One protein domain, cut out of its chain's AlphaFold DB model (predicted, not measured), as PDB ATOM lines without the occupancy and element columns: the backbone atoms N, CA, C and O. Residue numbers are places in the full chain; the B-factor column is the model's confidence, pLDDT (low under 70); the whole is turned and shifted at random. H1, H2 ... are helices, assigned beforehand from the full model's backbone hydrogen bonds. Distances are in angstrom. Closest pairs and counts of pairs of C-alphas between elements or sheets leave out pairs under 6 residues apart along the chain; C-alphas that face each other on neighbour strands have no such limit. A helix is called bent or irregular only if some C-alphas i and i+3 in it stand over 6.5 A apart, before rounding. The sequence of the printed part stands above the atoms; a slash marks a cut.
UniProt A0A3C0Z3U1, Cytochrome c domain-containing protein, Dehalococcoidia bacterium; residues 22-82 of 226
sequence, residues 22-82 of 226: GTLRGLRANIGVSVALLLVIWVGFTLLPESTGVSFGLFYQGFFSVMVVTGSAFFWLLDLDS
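What this domain is: This is residues 22 to 82 of the 226 residues of the protein "Cytochrome c domain-containing protein" of Dehalococcoidia bacterium (UniProt A0A3C0Z3U1). Two long helices, H1 and H2, lie side by side and run opposite ways, making a long helical hairpin in the shape of a rod. The chain turns round at one end through the loop of residues 48 to 57, and the first and last printed residues are both at the other end. The printed part has 61 residues, with two named helices in the order H1, H2 and no named strand, and its class is all helix. It is loose, with a radius of gyration of the C-alphas of 14.5 A, and the C-alphas span 49 by 18 by 12 A.

Where its parts are: After Gly 22, H1 holds residues 23 to 47, from C-alpha 23 at (150.406, -4.981, 34.197) to C-alpha 47 at (169.957, 18.727, 51.737), a length of 35.4 A. H1 has a kink of 33 degrees near residue 41; it is neither bent nor irregular, but only just: C-alphas 42 and 45 are 6.3 A apart. H2 holds residues 58 to 78 and is 30.4 A long, ending with C-alpha 78 at (160.351, -6.372, 30.316).

How they stand to each other: H1 and H2 touch, with 15 pairs of C-alphas within 8 A. Their closest C-alphas, those of Ile 41 and Gln 61, are 6.1 A apart. The two helices form a helical hairpin: they run opposite ways at a shallow tilt of 9 degrees, and their centres are 10.5 A apart. In H2 every O i to N i+4 pair is within hydrogen-bond range; in H1 19 of 21 are.

The domain as a whole: The two C-alphas farthest apart, those of Ser 51 and Ser 82, are 49.8 A apart, while those of Gly 22 and Ser 82 are 14.6 A apart. The printed part has no cut, and the link from H1 to H2, 10 residues, is short. The mean pLDDT of the printed part is 77.8, and it is under 70 in residues 22 to 29, 53 to 56 and 81.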
ATOM      1  N   GLY A  22     147.340  -7.677  36.415       53.53
ATOM      2  CA  GLY A  22     147.686  -6.264  36.585       53.53
ATOM      3  C   GLY A  22     149.079  -5.803  36.153       53.53
ATOM      4  O   GLY A  22     149.811  -5.271  36.985       53.53
ATOM      5  N   THR A  23     149.367  -5.820  34.849       59.12
ATOM      6  CA  THR A  23     150.406  -4.981  34.197       59.12
ATOM      7  C   THR A  23     150.339  -3.506  34.634       59.12
ATOM      8  O   THR A  23     151.344  -2.829  34.818       59.12
ATOM      9  N   LEU A  24     149.138  -3.002  34.945       59.16
ATOM     10  CA  LEU A  24     148.929  -1.658  35.502       59.16
ATOM     11  C   LEU A  24     149.473  -1.463  36.931       59.16
ATOM     12  O   LEU A  24     149.792  -0.337  37.311       59.16
ATOM     13  N   ARG A  25     149.560  -2.522  37.750       60.75
ATOM     14  CA  ARG A  25     150.050  -2.442  39.138       60.75
ATOM     15  C   ARG A  25     151.580  -2.459  39.185       60.75
ATOM     16  O   ARG A  25     152.147  -1.685  39.952       60.75
ATOM     17  N   GLY A  26     152.215  -3.265  38.328       60.72
ATOM     18  CA  GLY A  26     153.670  -3.266  38.113       60.72
ATOM     19  C   GLY A  26     154.168  -1.934  37.550       60.72
ATOM     20  O   GLY A  26     155.061  -1.313  38.124       60.72
ATOM     21  N   LEU A  27     153.487  -1.406  36.525       64.44
ATOM     22  CA  LEU A  27     153.782  -0.093  35.942       64.44
ATOM     23  C   LEU A  27     153.731   1.051  36.967       64.44
ATOM     24  O   LEU A  27     154.643   1.875  37.036       64.44
ATOM     25  N   ARG A  28     152.679   1.104  37.793       68.19
ATOM     26  CA  ARG A  28     152.526   2.148  38.822       68.19
ATOM     27  C   ARG A  28     153.588   2.055  39.919       68.19
ATOM     28  O   ARG A  28     154.036   3.092  40.399       68.19
ATOM     29  N   ALA A  29     153.990   0.842  40.300       69.75
ATOM     30  CA  ALA A  29     155.055   0.635  41.276       69.75
ATOM     31  C   ALA A  29     156.416   1.099  40.730       69.75
ATOM     32  O   ALA A  29     157.124   1.829  41.421       69.75
ATOM     33  N   ASN A  30     156.732   0.768  39.474       72.06
ATOM     34  CA  ASN A  30     157.982   1.176  38.831       72.06
ATOM     35  C   ASN A  30     158.081   2.700  38.712       72.06
ATOM     36  O   ASN A  30     159.069   3.272  39.156       72.06
ATOM     37  N   ILE A  31     157.027   3.369  38.227       80.12
ATOM     38  CA  ILE A  31     156.993   4.839  38.132       80.12
ATOM     39  C   ILE A  31     157.150   5.488  39.515       80.12
ATOM     40  O   ILE A  31     157.880   6.468  39.653       80.12
ATOM     41  N   GLY A  32     156.499   4.942  40.547       84.06
ATOM     42  CA  GLY A  32     156.613   5.453  41.915       84.06
ATOM     43  C   GLY A  32     158.045   5.402  42.454       84.06
ATOM     44  O   GLY A  32     158.511   6.375  43.044       84.06
ATOM     45  N   VAL A  33     158.763   4.304  42.201       84.56
ATOM     46  CA  VAL A  33     160.175   4.156  42.588       84.56
ATOM     47  C   VAL A  33     161.066   5.114  41.796       84.56
ATOM     48  O   VAL A  33     161.897   5.790  42.399       84.56
ATOM     49  N   SER A  34     160.871   5.248  40.480       86.62
ATOM     50  CA  SER A  34     161.644   6.185  39.652       86.62
ATOM     51  C   SER A  34     161.478   7.627  40.124       86.62
ATOM     52  O   SER A  34     162.463   8.346  40.265       86.62
ATOM     53  N   VAL A  35     160.242   8.047  40.410       89.81
ATOM     54  CA  VAL A  35     159.948   9.392  40.924       89.81
ATOM     55  C   VAL A  35     160.601   9.599  42.289       89.81
ATOM     56  O   VAL A  35     161.228  10.632  42.501       89.81
ATOM     57  N   ALA A  36     160.525   8.619  43.194       90.50
ATOM     58  CA  ALA A  36     161.181   8.708  44.497       90.50
ATOM     59  C   ALA A  36     162.708   8.854  44.368       90.50
ATOM     60  O   ALA A  36     163.298   9.708  45.024       90.50
ATOM     61  N   LEU A  37     163.344   8.078  43.486       90.56
ATOM     62  CA  LEU A  37     164.785   8.161  43.237       90.56
ATOM     63  C   LEU A  37     165.187   9.504  42.618       90.56
ATOM     64  O   LEU A  37     166.169  10.102  43.050       90.56
ATOM     65  N   LEU A  38     164.413  10.021  41.660       91.38
ATOM     66  CA  LEU A  38     164.655  11.345  41.083       91.38
ATOM     67  C   LEU A  38     164.497  12.458  42.127       91.38
ATOM     68  O   LEU A  38     165.301  13.385  42.151       91.38
ATOM     69  N   LEU A  39     163.521  12.348  43.033       91.62
ATOM     70  CA  LEU A  39     163.376  13.286  44.150       91.62
ATOM     71  C   LEU A  39     164.581  13.229  45.095       91.62
ATOM     72  O   LEU A  39     165.062  14.272  45.523       91.62
ATOM     73  N   VAL A  40     165.130  12.047  45.380       88.56
ATOM     74  CA  VAL A  40     166.377  11.940  46.157       88.56
ATOM     75  C   VAL A  40     167.548  12.591  45.412       88.56
ATOM     76  O   VAL A  40     168.320  13.321  46.029       88.56
ATOM     77  N   ILE A  41     167.653  12.401  44.093       87.12
ATOM     78  CA  ILE A  41     168.741  12.972  43.287       87.12
ATOM     79  C   ILE A  41     168.696  14.509  43.268       87.12
ATOM     80  O   ILE A  41     169.726  15.164  43.424       87.12
ATOM     81  N   TRP A  42     167.510  15.091  43.091       89.31
ATOM     82  CA  TRP A  42     167.350  16.540  42.922       89.31
ATOM     83  C   TRP A  42     167.098  17.301  44.229       89.31
ATOM     84  O   TRP A  42     167.412  18.486  44.311       89.31
ATOM     85  N   VAL A  43     166.546  16.641  45.251       87.44
ATOM     86  CA  VAL A  43     166.183  17.257  46.541       87.44
ATOM     87  C   VAL A  43     166.973  16.654  47.699       87.44
ATOM     88  O   VAL A  43     167.440  17.375  48.567       87.44
ATOM     89  N   GLY A  44     167.162  15.337  47.735       82.06
ATOM     90  CA  GLY A  44     167.911  14.688  48.817       82.06
ATOM     91  C   GLY A  44     169.373  15.130  48.867       82.06
ATOM     92  O   GLY A  44     169.877  15.477  49.933       82.06
ATOM     93  N   PHE A  45     170.042  15.185  47.713       75.19
ATOM     94  CA  PHE A  45     171.446  15.596  47.650       75.19
ATOM     95  C   PHE A  45     171.672  17.087  47.921       75.19
ATOM     96  O   PHE A  45     172.745  17.444  48.393       75.19
ATOM     97  N   THR A  46     170.680  17.954  47.698       75.12
ATOM     98  CA  THR A  46     170.792  19.385  48.037       75.12
ATOM     99  C   THR A  46     170.632  19.652  49.534       75.12
ATOM    100  O   THR A  46     170.990  20.724  50.009       75.12
ATOM    101  N   LEU A  47     170.124  18.670  50.285       80.00
ATOM    102  CA  LEU A  47     169.957  18.727  51.737       80.00
ATOM    103  C   LEU A  47     171.133  18.099  52.502       80.00
ATOM    104  O   LEU A  47     171.116  18.093  53.735       80.00
ATOM    105  N   LEU A  48     172.138  17.553  51.808       76.81
ATOM    106  CA  LEU A  48     173.320  17.010  52.469       76.81
ATOM    107  C   LEU A  48     174.159  18.144  53.077       76.81
ATOM    108  O   LEU A  48     174.458  19.120  52.389       76.81
ATOM    109  N   PRO A  49     174.572  18.023  54.350       73.50
ATOM    110  CA  PRO A  49     175.421  19.023  54.972       73.50
ATOM    111  C   PRO A  49     176.793  19.056  54.294       73.50
ATOM    112  O   PRO A  49     177.385  18.013  53.999       73.50
ATOM    113  N   GLU A  50     177.324  20.266  54.111       70.12
ATOM    114  CA  GLU A  50     178.629  20.524  53.480       70.12
ATOM    115  C   GLU A  50     179.783  19.775  54.173       70.12
ATOM    116  O   GLU A  50     180.790  19.448  53.550       70.12
ATOM    117  N   SER A  51     179.608  19.400  55.445       71.94
ATOM    118  CA  SER A  51     180.562  18.602  56.226       71.94
ATOM    119  C   SER A  51     180.770  17.174  55.716       71.94
ATOM    120  O   SER A  51     181.676  16.491  56.184       71.94
ATOM    121  N   THR A  52     179.925  16.683  54.806       70.75
ATOM    122  CA  THR A  52     180.085  15.348  54.208       70.75
ATOM    123  C   THR A  52     181.170  15.307  53.132       70.75
ATOM    124  O   THR A  52     181.600  14.217  52.765       70.75
ATOM    125  N   GLY A  53     181.621  16.463  52.624       61.62
ATOM    126  CA  GLY A  53     182.615  16.542  51.546       61.62
ATOM    127  C   GLY A  53     182.106  16.049  50.185       61.62
ATOM    128  O   GLY A  53     182.878  15.950  49.236       61.62
ATOM    129  N   VAL A  54     180.813  15.733  50.073       64.56
ATOM    130  CA  VAL A  54     180.197  15.213  48.852       64.56
ATOM    131  C   VAL A  54     179.505  16.361  48.115       64.56
ATOM    132  O   VAL A  54     178.426  16.790  48.517       64.56
ATOM    133  N   SER A  55     180.102  16.855  47.025       62.22
ATOM    134  CA  SER A  55     179.464  17.825  46.127       62.22
ATOM    135  C   SER A  55     179.018  17.144  44.829       62.22
ATOM    136  O   SER A  55     179.815  16.730  43.989       62.22
ATOM    137  N   PHE A  56     177.705  16.998  44.650       66.62
ATOM    138  CA  PHE A  56     177.144  16.520  43.389       66.62
ATOM    139  C   PHE A  56     176.818  17.715  42.500       66.62
ATOM    140  O   PHE A  56     175.794  18.373  42.669       66.62
ATOM    141  N   GLY A  57     177.698  18.000  41.542       75.69
ATOM    142  CA  GLY A  57     177.416  18.984  40.501       75.69
ATOM    143  C   GLY A  57     176.233  18.577  39.612       75.69
ATOM    144  O   GLY A  57     175.836  17.408  39.562       75.69
ATOM    145  N   LEU A  58     175.720  19.542  38.840       79.69
ATOM    146  CA  LEU A  58     174.621  19.345  37.878       79.69
ATOM    147  C   LEU A  58     174.875  18.177  36.911       79.69
ATOM    148  O   LEU A  58     173.942  17.486  36.505       79.69
ATOM    149  N   PHE A  59     176.145  17.926  36.581       77.94
ATOM    150  CA  PHE A  59     176.555  16.795  35.754       77.94
ATOM    151  C   PHE A  59     176.140  15.445  36.358       77.94
ATOM    152  O   PHE A  59     175.454  14.661  35.703       77.94
ATOM    153  N   TYR A  60     176.489  15.185  37.623       77.62
ATOM    154  CA  TYR A  60     176.158  13.923  38.288       77.62
ATOM    155  C   TYR A  60     174.649  13.764  38.484       77.62
ATOM    156  O   TYR A  60     174.116  12.673  38.290       77.62
ATOM    157  N   GLN A  61     173.944  14.853  38.800       84.81
ATOM    158  CA  GLN A  61     172.482  14.840  38.894       84.81
ATOM    159  C   GLN A  61     171.835  14.448  37.560       84.81
ATOM    160  O   GLN A  61     170.940  13.597  37.533       84.81
ATOM    161  N   GLY A  62     172.318  15.008  36.447       84.81
ATOM    162  CA  GLY A  62     171.885  14.638  35.100       84.81
ATOM    163  C   GLY A  62     172.188  13.174  34.776       84.81
ATOM    164  O   GLY A  62     171.288  12.433  34.381       84.81
ATOM    165  N   PHE A  63     173.424  12.735  35.017       83.38
ATOM    166  CA  PHE A  63     173.869  11.363  34.775       83.38
ATOM    167  C   PHE A  63     173.006  10.329  35.515       83.38
ATOM    168  O   PHE A  63     172.430   9.434  34.892       83.38
ATOM    169  N   PHE A  64     172.840  10.478  36.833       85.19
ATOM    170  CA  PHE A  64     172.036   9.544  37.624       85.19
ATOM    171  C   PHE A  64     170.551   9.597  37.252       85.19
ATOM    172  O   PHE A  64     169.890   8.559  37.243       85.19
ATOM    173  N   SER A  65     170.030  10.765  36.866       88.44
ATOM    174  CA  SER A  65     168.654  10.881  36.368       88.44
ATOM    175  C   SER A  65     168.444  10.074  35.083       88.44
ATOM    176  O   SER A  65     167.462   9.339  34.974       88.44
ATOM    177  N   VAL A  66     169.387  10.145  34.134       87.94
ATOM    178  CA  VAL A  66     169.347   9.349  32.897       87.94
ATOM    179  C   VAL A  66     169.402   7.854  33.208       87.94
ATOM    180  O   VAL A  66     168.634   7.091  32.618       87.94
ATOM    181  N   MET A  67     170.234   7.424  34.164       87.44
ATOM    182  CA  MET A  67     170.287   6.017  34.581       87.44
ATOM    183  C   MET A  67     168.962   5.541  35.181       87.44
ATOM    184  O   MET A  67     168.471   4.478  34.800       87.44
ATOM    185  N   VAL A  68     168.352   6.329  36.075       90.25
ATOM    186  CA  VAL A  68     167.056   5.990  36.683       90.25
ATOM    187  C   VAL A  68     165.973   5.879  35.610       90.25
ATOM    188  O   VAL A  68     165.237   4.891  35.588       90.25
ATOM    189  N   VAL A  69     165.887   6.839  34.686       88.06
ATOM    190  CA  VAL A  69     164.881   6.830  33.610       88.06
ATOM    191  C   VAL A  69     165.095   5.651  32.660       88.06
ATOM    192  O   VAL A  69     164.149   4.914  32.383       88.06
ATOM    193  N   THR A  70     166.331   5.423  32.213       83.69
ATOM    194  CA  THR A  70     166.668   4.331  31.285       83.69
ATOM    195  C   THR A  70     166.417   2.964  31.914       83.69
ATOM    196  O   THR A  70     165.793   2.105  31.296       83.69
ATOM    197  N   GLY A  71     166.827   2.772  33.172       83.12
ATOM    198  CA  GLY A  71     166.562   1.536  33.910       83.12
ATOM    199  C   GLY A  71     165.066   1.289  34.104       83.12
ATOM    200  O   GLY A  71     164.585   0.180  33.885       83.12
ATOM    201  N   SER A  72     164.299   2.330  34.426       84.25
ATOM    202  CA  SER A  72     162.844   2.216  34.590       84.25
ATOM    203  C   SER A  72     162.144   1.873  33.275       84.25
ATOM    204  O   SER A  72     161.250   1.028  33.255       84.25
ATOM    205  N   ALA A  73     162.582   2.480  32.168       83.25
ATOM    206  CA  ALA A  73     162.100   2.155  30.832       83.25
ATOM    207  C   ALA A  73     162.425   0.703  30.449       83.25
ATOM    208  O   ALA A  73     161.579   0.022  29.878       83.25
ATOM    209  N   PHE A  74     163.610   0.204  30.813       81.75
ATOM    210  CA  PHE A  74     164.004  -1.185  30.587       81.75
ATOM    211  C   PHE A  74     163.124  -2.176  31.362       81.75
ATOM    212  O   PHE A  74     162.584  -3.105  30.768       81.75
ATOM    213  N   PHE A  75     162.908  -1.970  32.664       78.38
ATOM    214  CA  PHE A  75     162.033  -2.852  33.447       78.38
ATOM    215  C   PHE A  75     160.571  -2.773  33.014       78.38
ATOM    216  O   PHE A  75     159.875  -3.783  33.020       78.38
ATOM    217  N   TRP A  76     160.110  -1.596  32.591       80.94
ATOM    218  CA  TRP A  76     158.802  -1.467  31.960       80.94
ATOM    219  C   TRP A  76     158.710  -2.256  30.650       80.94
ATOM    220  O   TRP A  76     157.725  -2.952  30.426       80.94
ATOM    221  N   LEU A  77     159.751  -2.199  29.815       77.25
ATOM    222  CA  LEU A  77     159.832  -2.962  28.571       77.25
ATOM    223  C   LEU A  77     159.781  -4.478  28.829       77.25
ATOM    224  O   LEU A  77     159.155  -5.200  28.058       77.25
ATOM    225  N   LEU A  78     160.401  -4.960  29.912       75.62
ATOM    226  CA  LEU A  78     160.351  -6.372  30.316       75.62
ATOM    227  C   LEU A  78     158.972  -6.817  30.829       75.62
ATOM    228  O   LEU A  78     158.652  -8.000  30.742       75.62
ATOM    229  N   ASP A  79     158.171  -5.891  31.360       74.19
ATOM    230  CA  ASP A  79     156.802  -6.151  31.828       74.19
ATOM    231  C   ASP A  79     155.770  -6.107  30.683       74.19
ATOM    232  O   ASP A  79     154.590  -6.389  30.885       74.19
ATOM    233  N   LEU A  80     156.189  -5.764  29.457       74.38
ATOM    234  CA  LEU A  80     155.322  -5.864  28.284       74.38
ATOM    235  C   LEU A  80     155.064  -7.339  27.959       74.38
ATOM    236  O   LEU A  80     155.970  -8.081  27.584       74.38
ATOM    237  N   ASP A  81     153.788  -7.732  28.009       64.62
ATOM    238  CA  ASP A  81     153.299  -9.099  27.760       64.62
ATOM    239  C   ASP A  81     153.738  -9.699  26.410       64.62
ATOM    240  O   ASP A  81     153.630 -10.905  26.179       64.62
ATOM    241  N   SER A  82     154.165  -8.866  25.461       71.06
ATOM    242  CA  SER A  82     154.588  -9.279  24.126       71.06
ATOM    243  C   SER A  82     155.539  -8.248  23.536       71.06
ATOM    244  O   SER A  82     155.104  -7.302  22.878       71.06
TER     245      SER A  82